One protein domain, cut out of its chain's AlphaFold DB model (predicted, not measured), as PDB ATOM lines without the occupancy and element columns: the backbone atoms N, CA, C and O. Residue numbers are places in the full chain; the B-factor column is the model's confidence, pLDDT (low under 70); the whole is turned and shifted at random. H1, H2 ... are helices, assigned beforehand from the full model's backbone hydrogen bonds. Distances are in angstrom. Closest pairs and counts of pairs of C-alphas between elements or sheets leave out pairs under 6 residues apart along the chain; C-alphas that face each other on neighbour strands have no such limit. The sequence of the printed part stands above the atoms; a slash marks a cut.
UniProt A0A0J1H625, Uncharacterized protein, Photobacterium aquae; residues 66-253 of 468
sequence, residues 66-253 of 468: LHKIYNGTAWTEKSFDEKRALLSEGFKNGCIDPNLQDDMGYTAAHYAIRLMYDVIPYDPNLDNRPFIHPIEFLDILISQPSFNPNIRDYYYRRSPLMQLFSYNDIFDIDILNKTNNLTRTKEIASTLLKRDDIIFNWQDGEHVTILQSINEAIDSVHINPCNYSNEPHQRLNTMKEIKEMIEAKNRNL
ATOM      1  N   LEU A  66      36.888  19.727  36.435       87.69
ATOM      2  CA  LEU A  66      37.451  18.383  36.368       87.69
ATOM      3  C   LEU A  66      37.652  17.908  34.917       87.69
ATOM      4  O   LEU A  66      38.675  17.305  34.616       87.69
ATOM      5  N   HIS A  67      36.744  18.246  33.994       85.31
ATOM      6  CA  HIS A  67      36.913  17.978  32.553       85.31
ATOM      7  C   HIS A  67      38.103  18.750  31.973       85.31
ATOM      8  O   HIS A  67      38.876  18.250  31.157       85.31
ATOM      9  N   LYS A  68      38.280  19.982  32.453       77.69
ATOM     10  CA  LYS A  68      39.335  20.906  32.024       77.69
ATOM     11  C   LYS A  68      40.654  20.698  32.749       77.69
ATOM     12  O   LYS A  68      41.569  21.505  32.594       77.69
ATOM     13  N   ILE A  69      40.784  19.614  33.514       75.38
ATOM     14  CA  ILE A  69      42.008  19.328  34.257       75.38
ATOM     15  C   ILE A  69      43.216  19.104  33.358       75.38
ATOM     16  O   ILE A  69      44.308  19.046  33.890       75.38
ATOM     17  N   TYR A  70      43.030  19.010  32.040       63.47
ATOM     18  CA  TYR A  70      44.078  18.883  31.025       63.47
ATOM     19  C   TYR A  70      44.125  20.010  30.002       63.47
ATOM     20  O   TYR A  70      45.164  20.253  29.395       63.47
ATOM     21  N   ASN A  71      43.002  20.692  29.802       59.75
ATOM     22  CA  ASN A  71      42.860  21.748  28.818       59.75
ATOM     23  C   ASN A  71      42.455  23.024  29.549       59.75
ATOM     24  O   ASN A  71      41.282  23.221  29.864       59.75
ATOM     25  N   GLY A  72      43.421  23.890  29.854       53.84
ATOM     26  CA  GLY A  72      43.065  25.236  30.272       53.84
ATOM     27  C   GLY A  72      44.116  26.015  31.044       53.84
ATOM     28  O   GLY A  72      44.786  25.523  31.952       53.84
ATOM     29  N   THR A  73      44.102  27.312  30.755       54.94
ATOM     30  CA  THR A  73      44.629  28.436  31.545       54.94
ATOM     31  C   THR A  73      44.187  28.438  33.019       54.94
ATOM     32  O   THR A  73      44.786  29.124  33.836       54.94
ATOM     33  N   ALA A  74      43.166  27.656  33.394       54.19
ATOM     34  CA  ALA A  74      42.661  27.534  34.768       54.19
ATOM     35  C   ALA A  74      43.624  26.807  35.729       54.19
ATOM     36  O   ALA A  74      43.551  26.975  36.946       54.19
ATOM     37  N   TRP A  75      44.524  25.990  35.183       65.81
ATOM     38  CA  TRP A  75      45.408  25.106  35.942       65.81
ATOM     39  C   TRP A  75      46.895  25.384  35.666       65.81
ATOM     40  O   TRP A  75      47.755  24.672  36.189       65.81
ATOM     41  N   THR A  76      47.217  26.392  34.847       63.72
ATOM     42  CA  THR A  76      48.589  26.712  34.411       63.72
ATOM     43  C   THR A  76      49.475  27.243  35.532       63.72
ATOM     44  O   THR A  76      50.684  27.065  35.480       63.72
ATOM     45  N   GLU A  77      48.885  27.862  36.554       66.88
ATOM     46  CA  GLU A  77      49.622  28.468  37.673       66.88
ATOM     47  C   GLU A  77      49.858  27.507  38.850       66.88
ATOM     48  O   GLU A  77      50.523  27.876  39.812       66.88
ATOM     49  N   LYS A  78      49.301  26.289  38.805       69.94
ATOM     50  CA  LYS A  78      49.379  25.319  39.906       69.94
ATOM     51  C   LYS A  78      50.390  24.223  39.601       69.94
ATOM     52  O   LYS A  78      50.344  23.608  38.532       69.94
ATOM     53  N   SER A  79      51.253  23.935  40.567       71.56
ATOM     54  CA  SER A  79      52.147  22.784  40.539       71.56
ATOM     55  C   SER A  79      51.363  21.473  40.606       71.56
ATOM     56  O   SER A  79      50.193  21.418  40.985       71.56
ATOM     57  N   PHE A  80      52.027  20.387  40.239       68.94
ATOM     58  CA  PHE A  80      51.453  19.050  40.269       68.94
ATOM     59  C   PHE A  80      50.929  18.639  41.657       68.94
ATOM     60  O   PHE A  80      49.787  18.185  41.771       68.94
ATOM     61  N   ASP A  81      51.718  18.870  42.709       76.00
ATOM     62  CA  ASP A  81      51.337  18.525  44.081       76.00
ATOM     63  C   ASP A  81      50.142  19.355  44.562       76.00
ATOM     64  O   ASP A  81      49.247  18.834  45.227       76.00
ATOM     65  N   GLU A  82      50.064  20.625  44.152       78.38
ATOM     66  CA  GLU A  82      48.919  21.488  44.458       78.38
ATOM     67  C   GLU A  82      47.637  20.992  43.786       78.38
ATOM     68  O   GLU A  82      46.579  20.995  44.412       78.38
ATOM     69  N   LYS A  83      47.704  20.529  42.532       76.69
ATOM     70  CA  LYS A  83      46.529  19.964  41.849       76.69
ATOM     71  C   LYS A  83      46.060  18.682  42.526       76.69
ATOM     72  O   LYS A  83      44.867  18.532  42.781       76.69
ATOM     73  N   ARG A  84      46.993  17.786  42.864       80.44
ATOM     74  CA  ARG A  84      46.689  16.541  43.579       80.44
ATOM     75  C   ARG A  84      46.063  16.820  44.946       80.44
ATOM     76  O   ARG A  84      45.066  16.185  45.293       80.44
ATOM     77  N   ALA A  85      46.618  17.769  45.699       82.62
ATOM     78  CA  ALA A  85      46.087  18.180  46.993       82.62
ATOM     79  C   ALA A  85      44.664  18.744  46.862       82.62
ATOM     80  O   ALA A  85      43.779  18.318  47.597       82.62
ATOM     81  N   LEU A  86      44.424  19.618  45.878       84.50
ATOM     82  CA  LEU A  86      43.105  20.203  45.622       84.50
ATOM     83  C   LEU A  86      42.060  19.162  45.213       84.50
ATOM     84  O   LEU A  86      40.939  19.209  45.711       84.50
ATOM     85  N   LEU A  87      42.417  18.213  44.341       86.25
ATOM     86  CA  LEU A  87      41.535  17.095  43.995       86.25
ATOM     87  C   LEU A  87      41.227  16.231  45.219       86.25
ATOM     88  O   LEU A  87      40.068  15.934  45.488       86.25
ATOM     89  N   SER A  88      42.258  15.852  45.976       85.38
ATOM     90  CA  SER A  88      42.110  14.990  47.155       85.38
ATOM     91  C   SER A  88      41.238  15.652  48.223       85.38
ATOM     92  O   SER A  88      40.368  15.006  48.801       85.38
ATOM     93  N   GLU A  89      41.437  16.949  48.467       86.56
ATOM     94  CA  GLU A  89      40.613  17.742  49.378       86.56
ATOM     95  C   GLU A  89      39.177  17.887  48.856       86.56
ATOM     96  O   GLU A  89      38.223  17.689  49.611       86.56
ATOM     97  N   GLY A  90      39.009  18.173  47.563       87.06
ATOM     98  CA  GLY A  90      37.701  18.305  46.929       87.06
ATOM     99  C   GLY A  90      36.882  17.014  46.989       87.06
ATOM    100  O   GLY A  90      35.715  17.053  47.375       87.06
ATOM    101  N   PHE A  91      37.483  15.861  46.698       89.06
ATOM    102  CA  PHE A  91      36.807  14.570  46.838       89.06
ATOM    103  C   PHE A  91      36.504  14.230  48.299       89.06
ATOM    104  O   PHE A  91      35.375  13.858  48.618       89.06
ATOM    105  N   LYS A  92      37.466  14.434  49.211       86.69
ATOM    106  CA  LYS A  92      37.282  14.179  50.650       86.69
ATOM    107  C   LYS A  92      36.135  14.995  51.249       86.69
ATOM    108  O   LYS A  92      35.424  14.500  52.119       86.69
ATOM    109  N   ASN A  93      35.950  16.225  50.779       87.25
ATOM    110  CA  ASN A  93      34.894  17.119  51.248       87.25
ATOM    111  C   ASN A  93      33.548  16.909  50.522       87.25
ATOM    112  O   ASN A  93      32.623  17.683  50.755       87.25
ATOM    113  N   GLY A  94      33.420  15.898  49.646       84.81
ATOM    114  CA  GLY A  94      32.191  15.633  48.876       84.81
ATOM    115  C   GLY A  94      31.866  16.729  47.858       84.81
ATOM    116  O   GLY A  94      30.717  16.951  47.496       84.81
ATOM    117  N   CYS A  95      32.896  17.463  47.460       88.88
ATOM    118  CA  CYS A  95      32.809  18.724  46.752       88.88
ATOM    119  C   CYS A  95      32.853  18.526  45.227       88.88
ATOM    120  O   CYS A  95      32.274  19.300  44.469       88.88
ATOM    121  N   ILE A  96      33.531  17.468  44.785       91.75
ATOM    122  CA  ILE A  96      33.692  17.099  43.380       91.75
ATOM    123  C   ILE A  96      32.772  15.921  43.072       91.75
ATOM    124  O   ILE A  96      32.888  14.872  43.709       91.75
ATOM    125  N   ASP A  97      31.915  16.074  42.065       92.88
ATOM    126  CA  ASP A  97      31.219  14.957  41.435       92.88
ATOM    127  C   ASP A  97      32.011  14.488  40.196       92.88
ATOM    128  O   ASP A  97      32.059  15.200  39.185       92.88
ATOM    129  N   PRO A  98      32.666  13.311  40.247       92.62
ATOM    130  CA  PRO A  98      33.467  12.809  39.133       92.62
ATOM    131  C   PRO A  98      32.626  12.276  37.962       92.62
ATOM    132  O   PRO A  98      33.187  11.907  36.929       92.62
ATOM    133  N   ASN A  99      31.304  12.214  38.126       95.56
ATOM    134  CA  ASN A  99      30.378  11.559  37.207       95.56
ATOM    135  C   ASN A  99      29.646  12.520  36.274       95.56
ATOM    136  O   ASN A  99      28.926  12.063  35.389       95.56
ATOM    137  N   LEU A 100      29.797  13.832  36.476       94.50
ATOM    138  CA  LEU A 100      29.155  14.825  35.623       94.50
ATOM    139  C   LEU A 100      29.602  14.631  34.173       94.50
ATOM    140  O   LEU A 100      30.792  14.466  33.906       94.50
ATOM    141  N   GLN A 101      28.627  14.634  33.269       94.75
ATOM    142  CA  GLN A 101      28.828  14.515  31.832       94.75
ATOM    143  C   GLN A 101      28.739  15.898  31.184       94.75
ATOM    144  O   GLN A 101      27.895  16.708  31.570       94.75
ATOM    145  N   ASP A 102      29.590  16.150  30.195       89.50
ATOM    146  CA  ASP A 102      29.456  17.299  29.300       89.50
ATOM    147  C   ASP A 102      28.297  17.122  28.297       89.50
ATOM    148  O   ASP A 102      27.575  16.118  28.314       89.50
ATOM    149  N   ASP A 103      28.119  18.086  27.390       89.25
ATOM    150  CA  ASP A 103      27.042  18.049  26.390       89.25
ATOM    151  C   ASP A 103      27.143  16.857  25.411       89.25
ATOM    152  O   ASP A 103      26.169  16.519  24.738       89.25
ATOM    153  N   MET A 104      28.305  16.198  25.324       80.69
ATOM    154  CA  MET A 104      28.536  15.000  24.505       80.69
ATOM    155  C   MET A 104      28.405  13.695  25.307       80.69
ATOM    156  O   MET A 104      28.517  12.604  24.739       80.69
ATOM    157  N   GLY A 105      28.161  13.778  26.614       86.75
ATOM    158  CA  GLY A 105      28.107  12.618  27.495       86.75
ATOM    159  C   GLY A 105      29.476  12.195  28.037       86.75
ATOM    160  O   GLY A 105      29.581  11.155  28.684       86.75
ATOM    161  N   TYR A 106      30.545  12.949  27.794       89.38
ATOM    162  CA  TYR A 106      31.866  12.595  28.302       89.38
ATOM    163  C   TYR A 106      32.023  13.041  29.750       89.38
ATOM    164  O   TYR A 106      31.749  14.185  30.090       89.38
ATOM    165  N   THR A 107      32.522  12.138  30.589       93.19
ATOM    166  CA  THR A 107      33.006  12.450  31.945       93.19
ATOM    167  C   THR A 107      34.495  12.792  31.925       93.19
ATOM    168  O   THR A 107      35.200  12.508  30.954       93.19
ATOM    169  N   ALA A 108      35.039  13.301  33.032       89.31
ATOM    170  CA  ALA A 108      36.478  13.563  33.146       89.31
ATOM    171  C   ALA A 108      37.363  12.322  32.880       89.31
ATOM    172  O   ALA A 108      38.472  12.462  32.362       89.31
ATOM    173  N   ALA A 109      36.873  11.110  33.168       90.12
ATOM    174  CA  ALA A 109      37.574   9.868  32.832       90.12
ATOM    175  C   ALA A 109      37.675   9.642  31.312       90.12
ATOM    176  O   ALA A 109      38.722   9.217  30.828       90.12
ATOM    177  N   HIS A 110      36.635   9.993  30.549       86.44
ATOM    178  CA  HIS A 110      36.669   9.929  29.087       86.44
ATOM    179  C   HIS A 110      37.686  10.919  28.502       86.44
ATOM    180  O   HIS A 110      38.444  10.585  27.591       86.44
ATOM    181  N   TYR A 111      37.759  12.131  29.064       81.25
ATOM    182  CA  TYR A 111      38.774  13.118  28.680       81.25
ATOM    183  C   TYR A 111      40.191  12.612  28.955       81.25
ATOM    184  O   TYR A 111      41.055  12.734  28.088       81.25
ATOM    185  N   ALA A 112      40.423  12.005  30.122       79.81
ATOM    186  CA  ALA A 112      41.724  11.443  30.477       79.81
ATOM    187  C   ALA A 112      42.205  10.404  29.450       79.81
ATOM    188  O   ALA A 112      43.374  10.413  29.075       79.81
ATOM    189  N   ILE A 113      41.300   9.559  28.950       78.81
ATOM    190  CA  ILE A 113      41.604   8.544  27.930       78.81
ATOM    191  C   ILE A 113      41.834   9.192  26.558       78.81
ATOM    192  O   ILE A 113      42.800   8.860  25.876       78.81
ATOM    193  N   ARG A 114      41.001  10.168  26.175       70.81
ATOM    194  CA  ARG A 114      41.099  10.898  24.899       70.81
ATOM    195  C   ARG A 114      42.447  11.609  24.721       70.81
ATOM    196  O   ARG A 114      43.096  11.503  23.683       70.81
ATOM    197  N   LEU A 115      42.891  12.315  25.754       61.53
ATOM    198  CA  LEU A 115      44.071  13.187  25.713       61.53
ATOM    199  C   LEU A 115      45.408  12.442  25.664       61.53
ATOM    200  O   LEU A 115      46.460  13.061  25.534       61.53
ATOM    201  N   MET A 116      45.387  11.114  25.749       57.97
ATOM    202  CA  MET A 116      46.570  10.287  25.515       57.97
ATOM    203  C   MET A 116      46.913  10.144  24.033       57.97
ATOM    204  O   MET A 116      48.059   9.827  23.704       57.97
ATOM    205  N   TYR A 117      45.941  10.401  23.159       52.19
ATOM    206  CA  TYR A 117      46.080  10.305  21.710       52.19
ATOM    207  C   TYR A 117      46.280  11.678  21.052       52.19
ATOM    208  O   TYR A 117      46.923  11.769  20.011       52.19
ATOM    209  N   ASP A 118      45.839  12.758  21.700       47.22
ATOM    210  CA  ASP A 118      46.087  14.127  21.249       47.22
ATOM    211  C   ASP A 118      47.465  14.606  21.756       47.22
ATOM    212  O   ASP A 118      47.623  15.133  22.853       47.22
ATOM    213  N   VAL A 119      48.487  14.342  20.939       43.47
ATOM    214  CA  VAL A 119      49.883  14.818  20.986       43.47
ATOM    215  C   VAL A 119      50.141  16.018  21.925       43.47
ATOM    216  O   VAL A 119      49.945  17.171  21.547       43.47
ATOM    217  N   ILE A 120      50.748  15.773  23.093       42.03
ATOM    218  CA  ILE A 120      51.707  16.736  23.657       42.03
ATOM    219  C   ILE A 120      53.070  16.358  23.061       42.03
ATOM    220  O   ILE A 120      53.525  15.232  23.294       42.03
ATOM    221  N   PRO A 121      53.728  17.225  22.266       38.97
ATOM    222  CA  PRO A 121      55.052  16.930  21.738       38.97
ATOM    223  C   PRO A 121      56.002  16.691  22.910       38.97
ATOM    224  O   PRO A 121      56.107  17.521  23.812       38.97
ATOM    225  N   TYR A 122      56.686  15.550  22.913       40.06
ATOM    226  CA  TYR A 122      57.801  15.329  23.824       40.06
ATOM    227  C   TYR A 122      58.913  16.327  23.472       40.06
ATOM    228  O   TYR A 122      59.572  16.173  22.444       40.06
ATOM    229  N   ASP A 123      59.091  17.356  24.300       40.41
ATOM    230  CA  ASP A 123      60.230  18.271  24.245       40.41
ATOM    231  C   ASP A 123      61.247  17.862  25.325       40.41
ATOM    232  O   ASP A 123      60.976  18.025  26.517       40.41
ATOM    233  N   PRO A 124      62.416  17.324  24.943       37.62
ATOM    234  CA  PRO A 124      63.444  16.893  25.886       37.62
ATOM    235  C   PRO A 124      64.151  18.049  26.622       37.62
ATOM    236  O   PRO A 124      64.919  17.774  27.540       37.62
ATOM    237  N   ASN A 125      63.917  19.312  26.241       39.41
ATOM    238  CA  ASN A 125      64.471  20.500  26.903       39.41
ATOM    239  C   ASN A 125      63.460  21.221  27.811       39.41
ATOM    240  O   ASN A 125      63.828  22.176  28.499       39.41
ATOM    241  N   LEU A 126      62.197  20.783  27.835       40.62
ATOM    242  CA  LEU A 126      61.217  21.242  28.811       40.62
ATOM    243  C   LEU A 126      61.339  20.377  30.070       40.62
ATOM    244  O   LEU A 126      60.852  19.253  30.118       40.62
ATOM    245  N   ASP A 127      61.874  20.954  31.145       36.03
ATOM    246  CA  ASP A 127      61.784  20.428  32.524       36.03
ATOM    247  C   ASP A 127      60.314  20.318  33.032       36.03
ATOM    248  O   ASP A 127      60.033  19.978  34.181       36.03
ATOM    249  N   ASN A 128      59.339  20.595  32.158       38.59
ATOM    250  CA  ASN A 128      57.906  20.592  32.400       38.59
ATOM    251  C   ASN A 128      57.290  19.262  31.955       38.59
ATOM    252  O   ASN A 128      56.791  19.130  30.836       38.59
ATOM    253  N   ARG A 129      57.252  18.282  32.866       41.59
ATOM    254  CA  ARG A 129      56.337  17.138  32.726       41.59
ATOM    255  C   ARG A 129      54.913  17.680  32.509       41.59
ATOM    256  O   ARG A 129      54.510  18.579  33.254       41.59
ATOM    257  N   PRO A 130      54.137  17.170  31.540       42.59
ATOM    258  CA  PRO A 130      52.751  17.585  31.405       42.59
ATOM    259  C   PRO A 130      51.999  17.290  32.712       42.59
ATOM    260  O   PRO A 130      52.154  16.225  33.305       42.59
ATOM    261  N   PHE A 131      51.262  18.302  33.180       50.91
ATOM    262  CA  PHE A 131      49.908  18.214  33.739       50.91
ATOM    263  C   PHE A 131      49.448  16.793  34.130       50.91
ATOM    264  O   PHE A 131      49.387  15.954  33.241       50.91
ATOM    265  N   ILE A 132      49.123  16.557  35.420       55.00
ATOM    266  CA  ILE A 132      48.735  15.259  36.040       55.00
ATOM    267  C   ILE A 132      48.623  14.120  35.021       55.00
ATOM    268  O   ILE A 132      47.632  14.056  34.302       55.00
ATOM    269  N   HIS A 133      49.596  13.210  34.976       66.44
ATOM    270  CA  HIS A 133      49.603  12.120  33.997       66.44
ATOM    271  C   HIS A 133      48.228  11.405  33.951       66.44
ATOM    272  O   HIS A 133      47.708  11.072  35.016       66.44
ATOM    273  N   PRO A 134      47.624  11.151  32.771       68.25
ATOM    274  CA  PRO A 134      46.282  10.564  32.648       68.25
ATOM    275  C   PRO A 134      46.014   9.339  33.522       68.25
ATOM    276  O   PRO A 134      44.971   9.249  34.160       68.25
ATOM    277  N   ILE A 135      46.992   8.439  33.632       73.88
ATOM    278  CA  ILE A 135      46.912   7.250  34.495       73.88
ATOM    279  C   ILE A 135      46.799   7.626  35.971       73.88
ATOM    280  O   ILE A 135      46.007   7.044  36.697       73.88
ATOM    281  N   GLU A 136      47.560   8.620  36.416       77.69
ATOM    282  CA  GLU A 136      47.550   9.046  37.810       77.69
ATOM    283  C   GLU A 136      46.242   9.747  38.176       77.69
ATOM    284  O   GLU A 136      45.699   9.554  39.262       77.69
ATOM    285  N   PHE A 137      45.702  10.540  37.255       82.19
ATOM    286  CA  PHE A 137      44.380  11.117  37.435       82.19
ATOM    287  C   PHE A 137      43.299  10.038  37.482       82.19
ATOM    288  O   PHE A 137      42.444  10.078  38.366       82.19
ATOM    289  N   LEU A 138      43.360   9.050  36.586       86.31
ATOM    290  CA  LEU A 138      42.464   7.897  36.627       86.31
ATOM    291  C   LEU A 138      42.612   7.127  37.942       86.31
ATOM    292  O   LEU A 138      41.596   6.801  38.540       86.31
ATOM    293  N   ASP A 139      43.830   6.907  38.444       86.94
ATOM    294  CA  ASP A 139      44.071   6.291  39.755       86.94
ATOM    295  C   ASP A 139      43.404   7.090  40.887       86.94
ATOM    296  O   ASP A 139      42.785   6.498  41.776       86.94
ATOM    297  N   ILE A 140      43.469   8.429  40.846       88.00
ATOM    298  CA  ILE A 140      42.760   9.292  41.802       88.00
ATOM    299  C   ILE A 140      41.248   9.077  41.694       88.00
ATOM    300  O   ILE A 140      40.615   8.884  42.731       88.00
ATOM    301  N   LEU A 141      40.680   9.088  40.481       90.94
ATOM    302  CA  LEU A 141      39.242   8.889  40.250       90.94
ATOM    303  C   LEU A 141      38.774   7.507  40.716       90.94
ATOM    304  O   LEU A 141      37.816   7.406  41.471       90.94
ATOM    305  N   ILE A 142      39.479   6.450  40.323       90.38
ATOM    306  CA  ILE A 142      39.169   5.050  40.650       90.38
ATOM    307  C   ILE A 142      39.255   4.779  42.148       90.38
ATOM    308  O   ILE A 142      38.504   3.958  42.670       90.38
ATOM    309  N   SER A 143      40.131   5.495  42.851       90.31
ATOM    310  CA  SER A 143      40.216   5.418  44.310       90.31
ATOM    311  C   SER A 143      39.022   6.076  45.016       90.31
ATOM    312  O   SER A 143      38.864   5.883  46.222       90.31
ATOM    313  N   GLN A 144      38.187   6.854  44.313       90.56
ATOM    314  CA  GLN A 144      37.004   7.481  44.903       90.56
ATOM    315  C   GLN A 144      35.798   6.534  44.875       90.56
ATOM    316  O   GLN A 144      35.377   6.118  43.796       90.56
ATOM    317  N   PRO A 145      35.145   6.271  46.023       89.56
ATOM    318  CA  PRO A 145      33.925   5.462  46.061       89.56
ATOM    319  C   PRO A 145      32.765   6.049  45.249       89.56
ATOM    320  O   PRO A 145      31.884   5.316  44.814       89.56
ATOM    321  N   SER A 146      32.742   7.374  45.066       89.31
ATOM    322  CA  SER A 146      31.708   8.068  44.297       89.31
ATOM    323  C   SER A 146      31.892   7.952  42.787       89.31
ATOM    324  O   SER A 146      30.963   8.274  42.057       89.31
ATOM    325  N   PHE A 147      33.055   7.521  42.295       93.56
ATOM    326  CA  PHE A 147      33.318   7.444  40.863       93.56
ATOM    327  C   PHE A 147      32.647   6.227  40.228       93.56
ATOM    328  O   PHE A 147      32.920   5.087  40.602       93.56
ATOM    329  N   ASN A 148      31.811   6.465  39.221       91.38
ATOM    330  CA  ASN A 148      31.157   5.432  38.436       91.38
ATOM    331  C   ASN A 148      31.935   5.186  37.125       91.38
ATOM    332  O   ASN A 148      31.852   6.004  36.202       91.38
ATOM    333  N   PRO A 149      32.652   4.050  36.994       90.19
ATOM    334  CA  PRO A 149      33.428   3.733  35.796       90.19
ATOM    335  C   PRO A 149      32.561   3.310  34.599       90.19
ATOM    336  O   PRO A 149      33.101   3.031  33.533       90.19
ATOM    337  N   ASN A 150      31.236   3.238  34.757       88.81
ATOM    338  CA  ASN A 150      30.321   2.681  33.764       88.81
ATOM    339  C   ASN A 150      29.532   3.742  32.994       88.81
ATOM    340  O   ASN A 150      28.730   3.395  32.136       88.81
ATOM    341  N   ILE A 151      29.702   5.029  33.288       87.81
ATOM    342  CA  ILE A 151      28.938   6.079  32.602       87.81
ATOM    343  C   ILE A 151      29.263   6.050  31.111       87.81
ATOM    344  O   ILE A 151      30.432   6.092  30.748       87.81
ATOM    345  N   ARG A 152      28.230   5.958  30.268       86.56
ATOM    346  CA  ARG A 152      28.367   5.856  28.813       86.56
ATOM    347  C   ARG A 152      28.171   7.210  28.142       86.56
ATOM    348  O   ARG A 152      27.226   7.924  28.486       86.56
ATOM    349  N   ASP A 153      29.027   7.530  27.173       84.88
ATOM    350  CA  ASP A 153      28.870   8.722  26.334       84.88
ATOM    351  C   ASP A 153      27.557   8.683  25.522       84.88
ATOM    352  O   ASP A 153      26.963   7.619  25.315       84.88
ATOM    353  N   TYR A 154      27.051   9.846  25.101       83.81
ATOM    354  CA  TYR A 154      25.719   9.923  24.489       83.81
ATOM    355  C   TYR A 154      25.683   9.429  23.042       83.81
ATOM    356  O   TYR A 154      24.636   8.967  22.594       83.81
ATOM    357  N   TYR A 155      26.796   9.533  22.314       74.38
ATOM    358  CA  TYR A 155      26.833   9.303  20.868       74.38
ATOM    359  C   TYR A 155      27.142   7.856  20.500       74.38
ATOM    360  O   TYR A 155      26.496   7.284  19.629       74.38
ATOM    361  N   TYR A 156      28.138   7.280  21.156       74.06
ATOM    362  CA  TYR A 156      28.664   5.953  20.873       74.06
ATOM    363  C   TYR A 156      28.360   4.962  21.992       74.06
ATOM    364  O   TYR A 156      28.727   3.796  21.879       74.06
ATOM    365  N   ARG A 157      27.720   5.416  23.081       79.88
ATOM    366  CA  ARG A 157      27.382   4.578  24.239       79.88
ATOM    367  C   ARG A 157      28.609   3.898  24.853       79.88
ATOM    368  O   ARG A 157      28.508   2.795  25.378       79.88
ATOM    369  N   ARG A 158      29.777   4.536  24.823       80.69
ATOM    370  CA  ARG A 158      31.005   3.927  25.347       80.69
ATOM    371  C   ARG A 158      31.214   4.334  26.786       80.69
ATOM    372  O   ARG A 158      31.134   5.516  27.098       80.69
ATOM    373  N   SER A 159      31.519   3.366  27.642       87.62
ATOM    374  CA  SER A 159      32.154   3.650  28.928       87.62
ATOM    375  C   SER A 159      33.608   4.099  28.711       87.62
ATOM    376  O   SER A 159      34.163   3.857  27.633       87.62
ATOM    377  N   PRO A 160      34.289   4.663  29.726       88.25
ATOM    378  CA  PRO A 160      35.717   4.957  29.643       88.25
ATOM    379  C   PRO A 160      36.541   3.744  29.179       88.25
ATOM    380  O   PRO A 160      37.386   3.866  28.298       88.25
ATOM    381  N   LEU A 161      36.251   2.545  29.700       87.38
ATOM    382  CA  LEU A 161      36.957   1.328  29.290       87.38
ATOM    383  C   LEU A 161      36.674   0.951  27.826       87.38
ATOM    384  O   LEU A 161      37.593   0.542  27.131       87.38
ATOM    385  N   MET A 162      35.445   1.127  27.331       80.81
ATOM    386  CA  MET A 162      35.128   0.899  25.910       80.81
ATOM    387  C   MET A 162      35.822   1.922  25.004       80.81
ATOM    388  O   MET A 162      36.375   1.558  23.968       80.81
ATOM    389  N   GLN A 163      35.857   3.195  25.415       80.94
ATOM    390  CA  GLN A 163      36.495   4.273  24.656       80.94
ATOM    391  C   GLN A 163      37.985   4.014  24.406       80.94
ATOM    392  O   GLN A 163      38.498   4.410  23.360       80.94
ATOM    393  N   LEU A 164      38.659   3.313  25.323       80.06
ATOM    394  CA  LEU A 164      40.046   2.876  25.155       80.06
ATOM    395  C   LEU A 164      40.254   2.045  23.874       80.06
ATOM    396  O   LEU A 164      41.324   2.103  23.273       80.06
ATOM    397  N   PHE A 165      39.238   1.288  23.452       74.38
ATOM    398  CA  PHE A 165      39.302   0.387  22.297       74.38
ATOM    399  C   PHE A 165      38.711   0.999  21.023       74.38
ATOM    400  O   PHE A 165      39.084   0.609  19.921       74.38
ATOM    401  N   SER A 166      37.832   1.996  21.152       64.31
ATOM    402  CA  SER A 166      37.109   2.598  20.023       64.31
ATOM    403  C   SER A 166      37.888   3.658  19.236       64.31
ATOM    404  O   SER A 166      37.313   4.321  18.374       64.31
ATOM    405  N   TYR A 167      39.181   3.854  19.501       55.22
ATOM    406  CA  TYR A 167      40.013   4.871  18.842       55.22
ATOM    407  C   TYR A 167      40.449   4.482  17.411       55.22
ATOM    408  O   TYR A 167      41.592   4.679  17.006       55.22
ATOM    409  N   ASN A 168      39.508   3.949  16.629       45.41
ATOM    410  CA  ASN A 168      39.611   3.795  15.176       45.41
ATOM    411  C   ASN A 168      38.989   4.986  14.411       45.41
ATOM    412  O   ASN A 168      39.158   5.072  13.199       45.41
ATOM    413  N   ASP A 169      38.333   5.928  15.106       37.12
ATOM    414  CA  ASP A 169      37.593   7.046  14.489       37.12
ATOM    415  C   ASP A 169      38.325   8.405  14.475       37.12
ATOM    416  O   ASP A 169      37.772   9.401  14.008       37.12
ATOM    417  N   ILE A 170      39.578   8.496  14.941       33.38
ATOM    418  CA  ILE A 170      40.357   9.745  14.861       33.38
ATOM    419  C   ILE A 170      41.696   9.476  14.175       33.38
ATOM    420  O   ILE A 170      42.669   9.119  14.824       33.38
ATOM    421  N   PHE A 171      41.687   9.630  12.850       35.12
ATOM    422  CA  PHE A 171      42.728  10.154  11.949       35.12
ATOM    423  C   PHE A 171      44.227   9.802  12.082       35.12
ATOM    424  O   PHE A 171      44.958  10.203  11.186       35.12
ATOM    425  N   ASP A 172      44.717   9.033  13.056       41.03
ATOM    426  CA  ASP A 172      46.155   8.735  13.154       41.03
ATOM    427  C   ASP A 172      46.451   7.404  13.874       41.03
ATOM    428  O   ASP A 172      46.781   7.336  15.061       41.03
ATOM    429  N   ILE A 173      46.399   6.310  13.107       43.25
ATOM    430  CA  ILE A 173      46.898   4.975  13.502       43.25
ATOM    431  C   ILE A 173      48.390   5.029  13.909       43.25
ATOM    432  O   ILE A 173      48.851   4.209  14.707       43.25
ATOM    433  N   ASP A 174      49.125   6.040  13.444       42.84
ATOM    434  CA  ASP A 174      50.540   6.294  13.738       42.84
ATOM    435  C   ASP A 174      50.813   6.624  15.208       42.84
ATOM    436  O   ASP A 174      51.903   6.361  15.724       42.84
ATOM    437  N   ILE A 175      49.832   7.200  15.910       45.53
ATOM    438  CA  ILE A 175      50.007   7.628  17.300       45.53
ATOM    439  C   ILE A 175      49.929   6.425  18.248       45.53
ATOM    440  O   ILE A 175      50.704   6.351  19.202       45.53
ATOM    441  N   LEU A 176      49.068   5.445  17.971       45.03
ATOM    442  CA  LEU A 176      48.900   4.234  18.787       45.03
ATOM    443  C   LEU A 176      50.079   3.253  18.691       45.03
ATOM    444  O   LEU A 176      50.347   2.536  19.654       45.03
ATOM    445  N   ASN A 177      50.790   3.228  17.561       47.88
ATOM    446  CA  ASN A 177      51.825   2.224  17.290       47.88
ATOM    447  C   ASN A 177      53.125   2.434  18.088       47.88
ATOM    448  O   ASN A 177      53.881   1.488  18.286       47.88
ATOM    449  N   LYS A 178      53.355   3.627  18.655       53.56
ATOM    450  CA  LYS A 178      54.530   3.870  19.507       53.56
ATOM    451  C   LYS A 178      54.489   2.957  20.736       53.56
ATOM    452  O   LYS A 178      53.539   3.005  21.512       53.56
ATOM    453  N   THR A 179      55.561   2.204  20.983       47.34
ATOM    454  CA  THR A 179      55.689   1.202  22.069       47.34
ATOM    455  C   THR A 179      55.246   1.720  23.448       47.34
ATOM    456  O   THR A 179      54.609   1.004  24.215       47.34
ATOM    457  N   ASN A 180      55.509   2.998  23.741       52.28
ATOM    458  CA  ASN A 180      55.096   3.670  24.980       52.28
ATOM    459  C   ASN A 180      53.561   3.772  25.124       52.28
ATOM    460  O   ASN A 180      53.031   3.666  26.225       52.28
ATOM    461  N   ASN A 181      52.826   3.931  24.022       62.59
ATOM    462  CA  ASN A 181      51.367   4.038  24.030       62.59
ATOM    463  C   ASN A 181      50.678   2.676  24.213       62.59
ATOM    464  O   ASN A 181      49.635   2.621  24.864       62.59
ATOM    465  N   LEU A 182      51.281   1.571  23.757       67.75
ATOM    466  CA  LEU A 182      50.782   0.215  24.033       67.75
ATOM    467  C   LEU A 182      50.916  -0.155  25.517       67.75
ATOM    468  O   LEU A 182      49.937  -0.576  26.134       67.75
ATOM    469  N   THR A 183      52.088   0.083  26.122       70.62
ATOM    470  CA  THR A 183      52.295  -0.122  27.569       70.62
ATOM    471  C   THR A 183      51.296   0.694  28.386       70.62
ATOM    472  O   THR A 183      50.636   0.162  29.275       70.62
ATOM    473  N   ARG A 184      51.101   1.961  28.017       72.06
ATOM    474  CA  ARG A 184      50.130   2.851  28.660       72.06
ATOM    475  C   ARG A 184      48.684   2.387  28.509       72.06
ATOM    476  O   ARG A 184      47.932   2.443  29.474       72.06
ATOM    477  N   THR A 185      48.297   1.906  27.329       75.50
ATOM    478  CA  THR A 185      46.952   1.352  27.089       75.50
ATOM    479  C   THR A 185      46.679   0.199  28.057       75.50
ATOM    480  O   THR A 185      45.629   0.159  28.702       75.50
ATOM    481  N   LYS A 186      47.660  -0.693  28.241       78.06
ATOM    482  CA  LYS A 186      47.569  -1.794  29.206       78.06
ATOM    483  C   LYS A 186      47.485  -1.303  30.654       78.06
ATOM    484  O   LYS A 186      46.685  -1.829  31.423       78.06
ATOM    485  N   GLU A 187      48.262  -0.290  31.029       81.94
ATOM    486  CA  GLU A 187      48.221   0.301  32.374       81.94
ATOM    487  C   GLU A 187      46.865   0.949  32.693       81.94
ATOM    488  O   GLU A 187      46.350   0.762  33.795       81.94
ATOM    489  N   ILE A 188      46.243   1.651  31.741       81.06
ATOM    490  CA  ILE A 188      44.894   2.224  31.907       81.06
ATOM    491  C   ILE A 188      43.859   1.122  32.081       81.06
ATOM    492  O   ILE A 188      43.060   1.184  33.015       81.06
ATOM    493  N   ALA A 189      43.884   0.114  31.205       86.69
ATOM    494  CA  ALA A 189      42.973  -1.019  31.300       86.69
ATOM    495  C   ALA A 189      43.124  -1.699  32.667       86.69
ATOM    496  O   ALA A 189      42.142  -1.884  33.380       86.69
ATOM    497  N   SER A 190      44.366  -1.966  33.086       88.50
ATOM    498  CA  SER A 190      44.668  -2.512  34.411       88.50
ATOM    499  C   SER A 190      44.161  -1.629  35.548       88.50
ATOM    500  O   SER A 190      43.741  -2.153  36.575       88.50
ATOM    501  N   THR A 191      44.246  -0.312  35.389       87.75
ATOM    502  CA  THR A 191      43.842   0.673  36.392       87.75
ATOM    503  C   THR A 191      42.326   0.699  36.536       87.75
ATOM    504  O   THR A 191      41.835   0.498  37.643       87.75
ATOM    505  N   LEU A 192      41.581   0.827  35.433       88.94
ATOM    506  CA  LEU A 192      40.115   0.755  35.430       88.94
ATOM    507  C   LEU A 192      39.630  -0.569  36.038       88.94
ATOM    508  O   LEU A 192      38.806  -0.549  36.950       88.94
ATOM    509  N   LEU A 193      40.223  -1.702  35.641       88.81
ATOM    510  CA  LEU A 193      39.883  -3.046  36.135       88.81
ATOM    511  C   LEU A 193      40.169  -3.283  37.636       88.81
ATOM    512  O   LEU A 193      39.815  -4.343  38.169       88.81
ATOM    513  N   LYS A 194      40.759  -2.312  38.355       89.88
ATOM    514  CA  LYS A 194      40.809  -2.323  39.829       89.88
ATOM    515  C   LYS A 194      39.415  -2.176  40.452       89.88
ATOM    516  O   LYS A 194      39.221  -2.646  41.567       89.88
ATOM    517  N   ARG A 195      38.455  -1.547  39.761       85.81
ATOM    518  CA  ARG A 195      37.056  -1.456  40.208       85.81
ATOM    519  C   ARG A 195      36.348  -2.798  40.007       85.81
ATOM    520  O   ARG A 195      36.419  -3.393  38.935       85.81
ATOM    521  N   ASP A 196      35.655  -3.259  41.043       82.50
ATOM    522  CA  ASP A 196      34.865  -4.497  40.999       82.50
ATOM    523  C   ASP A 196      33.443  -4.280  40.466       82.50
ATOM    524  O   ASP A 196      32.776  -5.234  40.087       82.50
ATOM    525  N   ASP A 197      32.982  -3.031  40.401       79.31
ATOM    526  CA  ASP A 197      31.648  -2.650  39.932       79.31
ATOM    527  C   ASP A 197      31.611  -2.298  38.439       79.31
ATOM    528  O   ASP A 197      30.695  -1.612  37.993       79.31
ATOM    529  N   ILE A 198      32.594  -2.750  37.654       83.19
ATOM    530  CA  ILE A 198      32.564  -2.598  36.197       83.19
ATOM    531  C   ILE A 198      31.453  -3.469  35.600       83.19
ATOM    532  O   ILE A 198      31.352  -4.668  35.866       83.19
ATOM    533  N   ILE A 199      30.652  -2.852  34.735       73.69
ATOM    534  CA  ILE A 199      29.618  -3.496  33.933       73.69
ATOM    535  C   ILE A 199      30.243  -3.908  32.600       73.69
ATOM    536  O   ILE A 199      30.477  -3.083  31.716       73.69
ATOM    537  N   PHE A 200      30.501  -5.205  32.457       72.44
ATOM    538  CA  PHE A 200      31.011  -5.792  31.215       72.44
ATOM    539  C   PHE A 200      29.919  -5.948  30.148       72.44
ATOM    540  O   PHE A 200      30.206  -5.873  28.951       72.44
ATOM    541  N   ASN A 201      28.671  -6.096  30.603       63.81
ATOM    542  CA  ASN A 201      27.515  -6.516  29.824       63.81
ATOM    543  C   ASN A 201      26.316  -5.594  30.090       63.81
ATOM    544  O   ASN A 201      25.797  -5.546  31.204       63.81
ATOM    545  N   TRP A 202      25.879  -4.862  29.064       59.22
ATOM    546  CA  TRP A 202      24.743  -3.936  29.131       59.22
ATOM    547  C   TRP A 202      23.477  -4.596  28.564       59.22
ATOM    548  O   TRP A 202      23.568  -5.371  27.615       59.22
ATOM    549  N   GLN A 203      22.312  -4.321  29.165       52.88
ATOM    550  CA  GLN A 203      21.015  -4.946  28.830       52.88
ATOM    551  C   GLN A 203      20.063  -4.019  28.052       52.88
ATOM    552  O   GLN A 203      18.862  -4.267  27.987       52.88
ATOM    553  N   ASP A 204      20.552  -2.912  27.503       49.09
ATOM    554  CA  ASP A 204      19.708  -1.848  26.953       49.09
ATOM    555  C   ASP A 204      19.409  -1.977  25.450       49.09
ATOM    556  O   ASP A 204      18.920  -1.030  24.840       49.09
ATOM    557  N   GLY A 205      19.659  -3.149  24.857       43.06
ATOM    558  CA  GLY A 205      19.278  -3.476  23.477       43.06
ATOM    559  C   GLY A 205      20.130  -2.819  22.382       43.06
ATOM    560  O   GLY A 205      19.966  -3.152  21.214       43.06
ATOM    561  N   GLU A 206      21.063  -1.927  22.730       49.66
ATOM    562  CA  GLU A 206      22.075  -1.385  21.817       49.66
ATOM    563  C   GLU A 206      23.404  -2.130  22.055       49.66
ATOM    564  O   GLU A 206      24.110  -1.916  23.035       49.66
ATOM    565  N   HIS A 207      23.691  -3.072  21.155       49.03
ATOM    566  CA  HIS A 207      24.496  -4.289  21.335       49.03
ATOM    567  C   HIS A 207      25.996  -4.171  21.694       49.03
ATOM    568  O   HIS A 207      26.658  -5.201  21.747       49.03
ATOM    569  N   VAL A 208      26.580  -2.998  21.956       57.69
ATOM    570  CA  VAL A 208      28.052  -2.884  22.079       57.69
ATOM    571  C   VAL A 208      28.545  -3.250  23.488       57.69
ATOM    572  O   VAL A 208      28.410  -2.477  24.437       57.69
ATOM    573  N   THR A 209      29.162  -4.427  23.631       70.88
ATOM    574  CA  THR A 209      29.796  -4.886  24.886       70.88
ATOM    575  C   THR A 209      31.277  -4.493  24.974       70.88
ATOM    576  O   THR A 209      31.904  -4.095  23.986       70.88
ATOM    577  N   ILE A 210      31.878  -4.609  26.170       70.31
ATOM    578  CA  ILE A 210      33.327  -4.380  26.344       70.31
ATOM    579  C   ILE A 210      34.129  -5.409  25.530       70.31
ATOM    580  O   ILE A 210      35.124  -5.052  24.897       70.31
ATOM    581  N   LEU A 211      33.672  -6.668  25.509       71.50
ATOM    582  CA  LEU A 211      34.294  -7.748  24.736       71.50
ATOM    583  C   LEU A 211      34.163  -7.522  23.227       71.50
ATOM    584  O   LEU A 211      35.133  -7.709  22.496       71.50
ATOM    585  N   GLN A 212      33.008  -7.049  22.760       69.25
ATOM    586  CA  GLN A 212      32.838  -6.676  21.359       69.25
ATOM    587  C   GLN A 212      33.778  -5.528  20.975       69.25
ATOM    588  O   GLN A 212      34.490  -5.633  19.981       69.25
ATOM    589  N   SER A 213      33.867  -4.487  21.810       68.12
ATOM    590  CA  SER A 213      34.734  -3.326  21.555       68.12
ATOM    591  C   SER A 213      36.209  -3.721  21.386       68.12
ATOM    592  O   SER A 213      36.899  -3.203  20.510       68.12
ATOM    593  N   ILE A 214      36.714  -4.651  22.209       71.38
ATOM    594  CA  ILE A 214      38.104  -5.116  22.099       71.38
ATOM    595  C   ILE A 214      38.313  -6.106  20.945       71.38
ATOM    596  O   ILE A 214      39.380  -6.096  20.333       71.38
ATOM    597  N   ASN A 215      37.312  -6.924  20.601       71.56
ATOM    598  CA  ASN A 215      37.376  -7.800  19.429       71.56
ATOM    599  C   ASN A 215      37.410  -6.982  18.129       71.56
ATOM    600  O   ASN A 215      38.284  -7.211  17.299       71.56
ATOM    601  N   GLU A 216      36.567  -5.954  17.998       67.62
ATOM    602  CA  GLU A 216      36.604  -5.020  16.863       67.62
ATOM    603  C   GLU A 216      37.968  -4.314  16.758       67.62
ATOM    604  O   GLU A 216      38.528  -4.158  15.668       67.62
ATOM    605  N   ALA A 217      38.557  -3.936  17.898       69.69
ATOM    606  CA  ALA A 217      39.903  -3.376  17.934       69.69
ATOM    607  C   ALA A 217      40.967  -4.381  17.459       69.69
ATOM    608  O   ALA A 217      41.876  -3.986  16.727       69.69
ATOM    609  N   ILE A 218      40.855  -5.664  17.818       68.56
ATOM    610  CA  ILE A 218      41.741  -6.744  17.351       68.56
ATOM    611  C   ILE A 218      41.587  -6.965  15.841       68.56
ATOM    612  O   ILE A 218      42.589  -6.982  15.123       68.56
ATOM    613  N   ASP A 219      40.356  -7.060  15.345       67.44
ATOM    614  CA  ASP A 219      40.065  -7.302  13.928       67.44
ATOM    615  C   ASP A 219      40.552  -6.147  13.049       67.44
ATOM    616  O   ASP A 219      41.110  -6.360  11.969       67.44
ATOM    617  N   SER A 220      40.457  -4.912  13.548       63.34
ATOM    618  CA  SER A 220      40.969  -3.734  12.842       63.34
ATOM    619  C   SER A 220      42.488  -3.763  12.611       63.34
ATOM    620  O   SER A 220      42.963  -3.191  11.628       63.34
ATOM    621  N   VAL A 221      43.260  -4.479  13.446       62.44
ATOM    622  CA  VAL A 221      44.709  -4.677  13.237       62.44
ATOM    623  C   VAL A 221      44.975  -5.512  11.981       62.44
ATOM    624  O   VAL A 221      45.980  -5.300  11.305       62.44
ATOM    625  N   HIS A 222      44.077  -6.438  11.639       54.41
ATOM    626  CA  HIS A 222      44.235  -7.336  10.495       54.41
ATOM    627  C   HIS A 222      43.862  -6.694   9.147       54.41
ATOM    628  O   HIS A 222      44.364  -7.129   8.111       54.41
ATOM    629  N   ILE A 223      43.025  -5.651   9.145       49.00
ATOM    630  CA  ILE A 223      42.469  -5.044   7.920       49.00
ATOM    631  C   ILE A 223      43.427  -4.025   7.270       49.00
ATOM    632  O   ILE A 223      43.293  -3.736   6.082       49.00
ATOM    633  N   ASN A 224      44.437  -3.519   7.991       49.03
ATOM    634  CA  ASN A 224      45.321  -2.448   7.505       49.03
ATOM    635  C   ASN A 224      46.811  -2.874   7.405       49.03
ATOM    636  O   ASN A 224      47.648  -2.402   8.172       49.03
ATOM    637  N   PRO A 225      47.186  -3.758   6.456       43.91
ATOM    638  CA  PRO A 225      48.550  -4.288   6.332       43.91
ATOM    639  C   PRO A 225      49.543  -3.348   5.621       43.91
ATOM    640  O   PRO A 225      50.712  -3.699   5.471       43.91
ATOM    641  N   CYS A 226      49.107  -2.183   5.127       40.22
ATOM    642  CA  CYS A 226      49.891  -1.391   4.171       40.22
ATOM    643  C   CYS A 226      50.793  -0.304   4.768       40.22
ATOM    644  O   CYS A 226      51.555   0.291   4.012       40.22
ATOM    645  N   ASN A 227      50.778  -0.068   6.080       43.34
ATOM    646  CA  ASN A 227      51.717   0.850   6.720       43.34
ATOM    647  C   ASN A 227      52.323   0.195   7.973       43.34
ATOM    648  O   ASN A 227      51.593  -0.232   8.859       43.34
ATOM    649  N   TYR A 228      53.657   0.187   8.033       46.88
ATOM    650  CA  TYR A 228      54.538   0.013   9.201       46.88
ATOM    651  C   TYR A 228      55.422  -1.235   9.315       46.88
ATOM    652  O   TYR A 228      55.013  -2.392   9.276       46.88
ATOM    653  N   SER A 229      56.693  -0.906   9.551       45.22
ATOM    654  CA  SER A 229      57.782  -1.707  10.092       45.22
ATOM    655  C   SER A 229      57.422  -2.328  11.449       45.22
ATOM    656  O   SER A 229      57.137  -1.600  12.388       45.22
ATOM    657  N   ASN A 230      57.493  -3.656  11.575       46.28
ATOM    658  CA  ASN A 230      57.604  -4.454  12.816       46.28
ATOM    659  C   ASN A 230      56.607  -4.271  13.998       46.28
ATOM    660  O   ASN A 230      56.700  -5.045  14.949       46.28
ATOM    661  N   GLU A 231      55.638  -3.354  13.980       55.97
ATOM    662  CA  GLU A 231      54.777  -3.041  15.148       55.97
ATOM    663  C   GLU A 231      53.338  -3.640  15.208       55.97
ATOM    664  O   GLU A 231      52.773  -3.661  16.308       55.97
ATOM    665  N   PRO A 232      52.727  -4.234  14.152       59.72
ATOM    666  CA  PRO A 232      51.378  -4.826  14.248       59.72
ATOM    667  C   PRO A 232      51.259  -5.987  15.250       59.72
ATOM    668  O   PRO A 232      50.254  -6.121  15.949       59.72
ATOM    669  N   HIS A 233      52.306  -6.812  15.369       64.62
ATOM    670  CA  HIS A 233      52.327  -7.948  16.295       64.62
ATOM    671  C   HIS A 233      52.309  -7.511  17.765       64.62
ATOM    672  O   HIS A 233      51.676  -8.167  18.587       64.62
ATOM    673  N   GLN A 234      52.960  -6.395  18.108       68.06
ATOM    674  CA  GLN A 234      52.986  -5.886  19.484       68.06
ATOM    675  C   GLN A 234      51.631  -5.307  19.893       68.06
ATOM    676  O   GLN A 234      51.167  -5.565  21.006       68.06
ATOM    677  N   ARG A 235      50.959  -4.586  18.983       70.81
ATOM    678  CA  ARG A 235      49.590  -4.100  19.201       70.81
ATOM    679  C   ARG A 235      48.618  -5.263  19.377       70.81
ATOM    680  O   ARG A 235      47.866  -5.270  20.347       70.81
ATOM    681  N   LEU A 236      48.682  -6.265  18.497       72.94
ATOM    682  CA  LEU A 236      47.852  -7.466  18.595       72.94
ATOM    683  C   LEU A 236      48.066  -8.198  19.927       72.94
ATOM    684  O   LEU A 236      47.095  -8.543  20.594       72.94
ATOM    685  N   ASN A 237      49.322  -8.398  20.338       77.56
ATOM    686  CA  ASN A 237      49.641  -9.045  21.612       77.56
ATOM    687  C   ASN A 237      49.123  -8.231  22.803       77.56
ATOM    688  O   ASN A 237      48.491  -8.794  23.688       77.56
ATOM    689  N   THR A 238      49.306  -6.909  22.794       76.62
ATOM    690  CA  THR A 238      48.809  -6.029  23.865       76.62
ATOM    691  C   THR A 238      47.285  -6.095  23.982       76.62
ATOM    692  O   THR A 238      46.757  -6.212  25.084       76.62
ATOM    693  N   MET A 239      46.560  -6.065  22.857       77.69
ATOM    694  CA  MET A 239      45.096  -6.166  22.864       77.69
ATOM    695  C   MET A 239      44.620  -7.547  23.332       77.69
ATOM    696  O   MET A 239      43.660  -7.630  24.091       77.69
ATOM    697  N   LYS A 240      45.322  -8.625  22.960       77.69
ATOM    698  CA  LYS A 240      45.052  -9.975  23.483       77.69
ATOM    699  C   LYS A 240      45.278 -10.066  24.993       77.69
ATOM    700  O   LYS A 240      44.418 -10.580  25.694       77.69
ATOM    701  N   GLU A 241      46.368  -9.503  25.505       84.88
ATOM    702  CA  GLU A 241      46.640  -9.464  26.948       84.88
ATOM    703  C   GLU A 241      45.563  -8.677  27.713       84.88
ATOM    704  O   GLU A 241      45.119  -9.101  28.778       84.88
ATOM    705  N   ILE A 242      45.101  -7.542  27.176       82.56
ATOM    706  CA  ILE A 242      44.011  -6.771  27.794       82.56
ATOM    707  C   ILE A 242      42.693  -7.557  27.745       82.56
ATOM    708  O   ILE A 242      41.950  -7.556  28.729       82.56
ATOM    709  N   LYS A 243      42.414  -8.268  26.645       81.25
ATOM    710  CA  LYS A 243      41.254  -9.163  26.534       81.25
ATOM    711  C   LYS A 243      41.293 -10.249  27.607       81.25
ATOM    712  O   LYS A 243      40.313 -10.413  28.327       81.25
ATOM    713  N   GLU A 244      42.433 -10.908  27.798       82.31
ATOM    714  CA  GLU A 244      42.614 -11.909  28.856       82.31
ATOM    715  C   GLU A 244      42.361 -11.328  30.257       82.31
ATOM    716  O   GLU A 244      41.727 -11.977  31.093       82.31
ATOM    717  N   MET A 245      42.803 -10.090  30.519       83.56
ATOM    718  CA  MET A 245      42.535  -9.395  31.787       83.56
ATOM    719  C   MET A 245      41.040  -9.127  31.997       83.56
ATOM    720  O   MET A 245      40.529  -9.344  33.100       83.56
ATOM    721  N   ILE A 246      40.341  -8.666  30.956       78.19
ATOM    722  CA  ILE A 246      38.893  -8.411  30.976       78.19
ATOM    723  C   ILE A 246      38.137  -9.710  31.241       78.19
ATOM    724  O   ILE A 246      37.316  -9.765  32.153       78.19
ATOM    725  N   GLU A 247      38.453 -10.772  30.505       75.50
ATOM    726  CA  GLU A 247      37.825 -12.079  30.674       75.50
ATOM    727  C   GLU A 247      38.090 -12.668  32.062       75.50
ATOM    728  O   GLU A 247      37.182 -13.203  32.691       75.50
ATOM    729  N   ALA A 248      39.317 -12.554  32.581       74.06
ATOM    730  CA  ALA A 248      39.643 -13.017  33.926       74.06
ATOM    731  C   ALA A 248      38.857 -12.255  35.004       74.06
ATOM    732  O   ALA A 248      38.386 -12.867  35.963       74.06
ATOM    733  N   LYS A 249      38.689 -10.935  34.850       71.19
ATOM    734  CA  LYS A 249      37.892 -10.120  35.775       71.19
ATOM    735  C   LYS A 249      36.400 -10.450  35.672       71.19
ATOM    736  O   LYS A 249      35.764 -10.607  36.709       71.19
ATOM    737  N   ASN A 250      35.885 -10.618  34.455       65.38
ATOM    738  CA  ASN A 250      34.500 -11.010  34.198       65.38
ATOM    739  C   ASN A 250      34.184 -12.379  34.831       65.38
ATOM    740  O   ASN A 250      33.231 -12.496  35.590       65.38
ATOM    741  N   ARG A 251      35.058 -13.382  34.641       56.75
ATOM    742  CA  ARG A 251      34.925 -14.727  35.244       56.75
ATOM    743  C   ARG A 251      34.898 -14.726  36.779       56.75
ATOM    744  O   ARG A 251      34.282 -15.601  37.378       56.75
ATOM    745  N   ASN A 252      35.571 -13.771  37.424       45.91
ATOM    746  CA  ASN A 252      35.622 -13.669  38.888       45.91
ATOM    747  C   ASN A 252      34.392 -12.973  39.496       45.91
ATOM    748  O   ASN A 252      34.179 -13.053  40.706       45.91
ATOM    749  N   LEU A 253      33.586 -12.295  38.678       45.09
ATOM    750  CA  LEU A 253      32.330 -11.676  39.083       45.09
ATOM    751  C   LEU A 253      31.197 -12.632  38.709       45.09
ATOM    752  O   LEU A 253      30.617 -12.545  37.633       45.09
TER     753      LEU A 253
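This is residues 66 to 253 of the 468 residues of an uncharacterized protein of Photobacterium aquae (UniProt A0A0J1H625). H8, H6 and H3 lie side by side in a row, running the same way, with H1 farther out past H3. H7, H4 and H2 form a second row beside them, while residues 123 to 128 stick out. The printed part has 188 residues with eight named helices, H1 to H8 in chain order, and no named strand; it is all helix by class, though named elements hold 86 residues, under half. It is compact, with a radius of gyration of the C-alphas of 17.1 A and spans of 46 by 46 by 30 A.

H8, residues 232 to 252, touches H6, residues 179 to 192, at a shallow tilt of 9 degrees, the same way; their closest C-alphas, of Ile 242 and Lys 186, are 6.3 A apart. H8 and H7, residues 210 to 223, form a hairpin at 16 degrees, closest at C-alphas Leu 236 and Ile 218, 6.3 A. H6 touches H3, residues 134 to 142, at 6 degrees, the same way, closest at C-alphas Ile 188 and Ile 135, 6.0 A. H3 and H2, residues 108 to 114, form a hairpin at 30 degrees, closest at C-alphas Pro 134 and Ala 112, 5.1 A. H4, residues 160 to 163, touches H2, closest at C-alphas Pro 160 and His 110, 5.1 A, and residues 210 to 214 of H7, closest at C-alphas Met 162 and Ile 210, 5.6 A. H1, residues 80 to 92, is close to H3 but not clearly touching, closest at C-alphas Ser 88 and Ile 140, 7.8 A; H5, residues 173 to 176, touches no helix. Every O i to N i+4 pair is within hydrogen-bond range in H1, H2, H3, H6 and H8, and 8 of 10 in H7; H4 and H5 are too short for one.

H1 begins at C-alpha 80 (51.453, 19.050, 40.269) and H8 ends at C-alpha 252 (35.622, -13.669, 38.888). H8 is 30.6 A long, H7 20.6 A, H6 20.5 A and H1 18.2 A.

The C-alphas farthest apart, of Asn 93 and Cys 226, are 52.8 A apart, and the printed part has no cut. The links H1 to H2, H2 to H3, H3 to H4 and H6 to H7 are long. Mean pLDDT of the printed part is 70.0; 80 residues are under 70, among them 115 to 134 and 166 to 182.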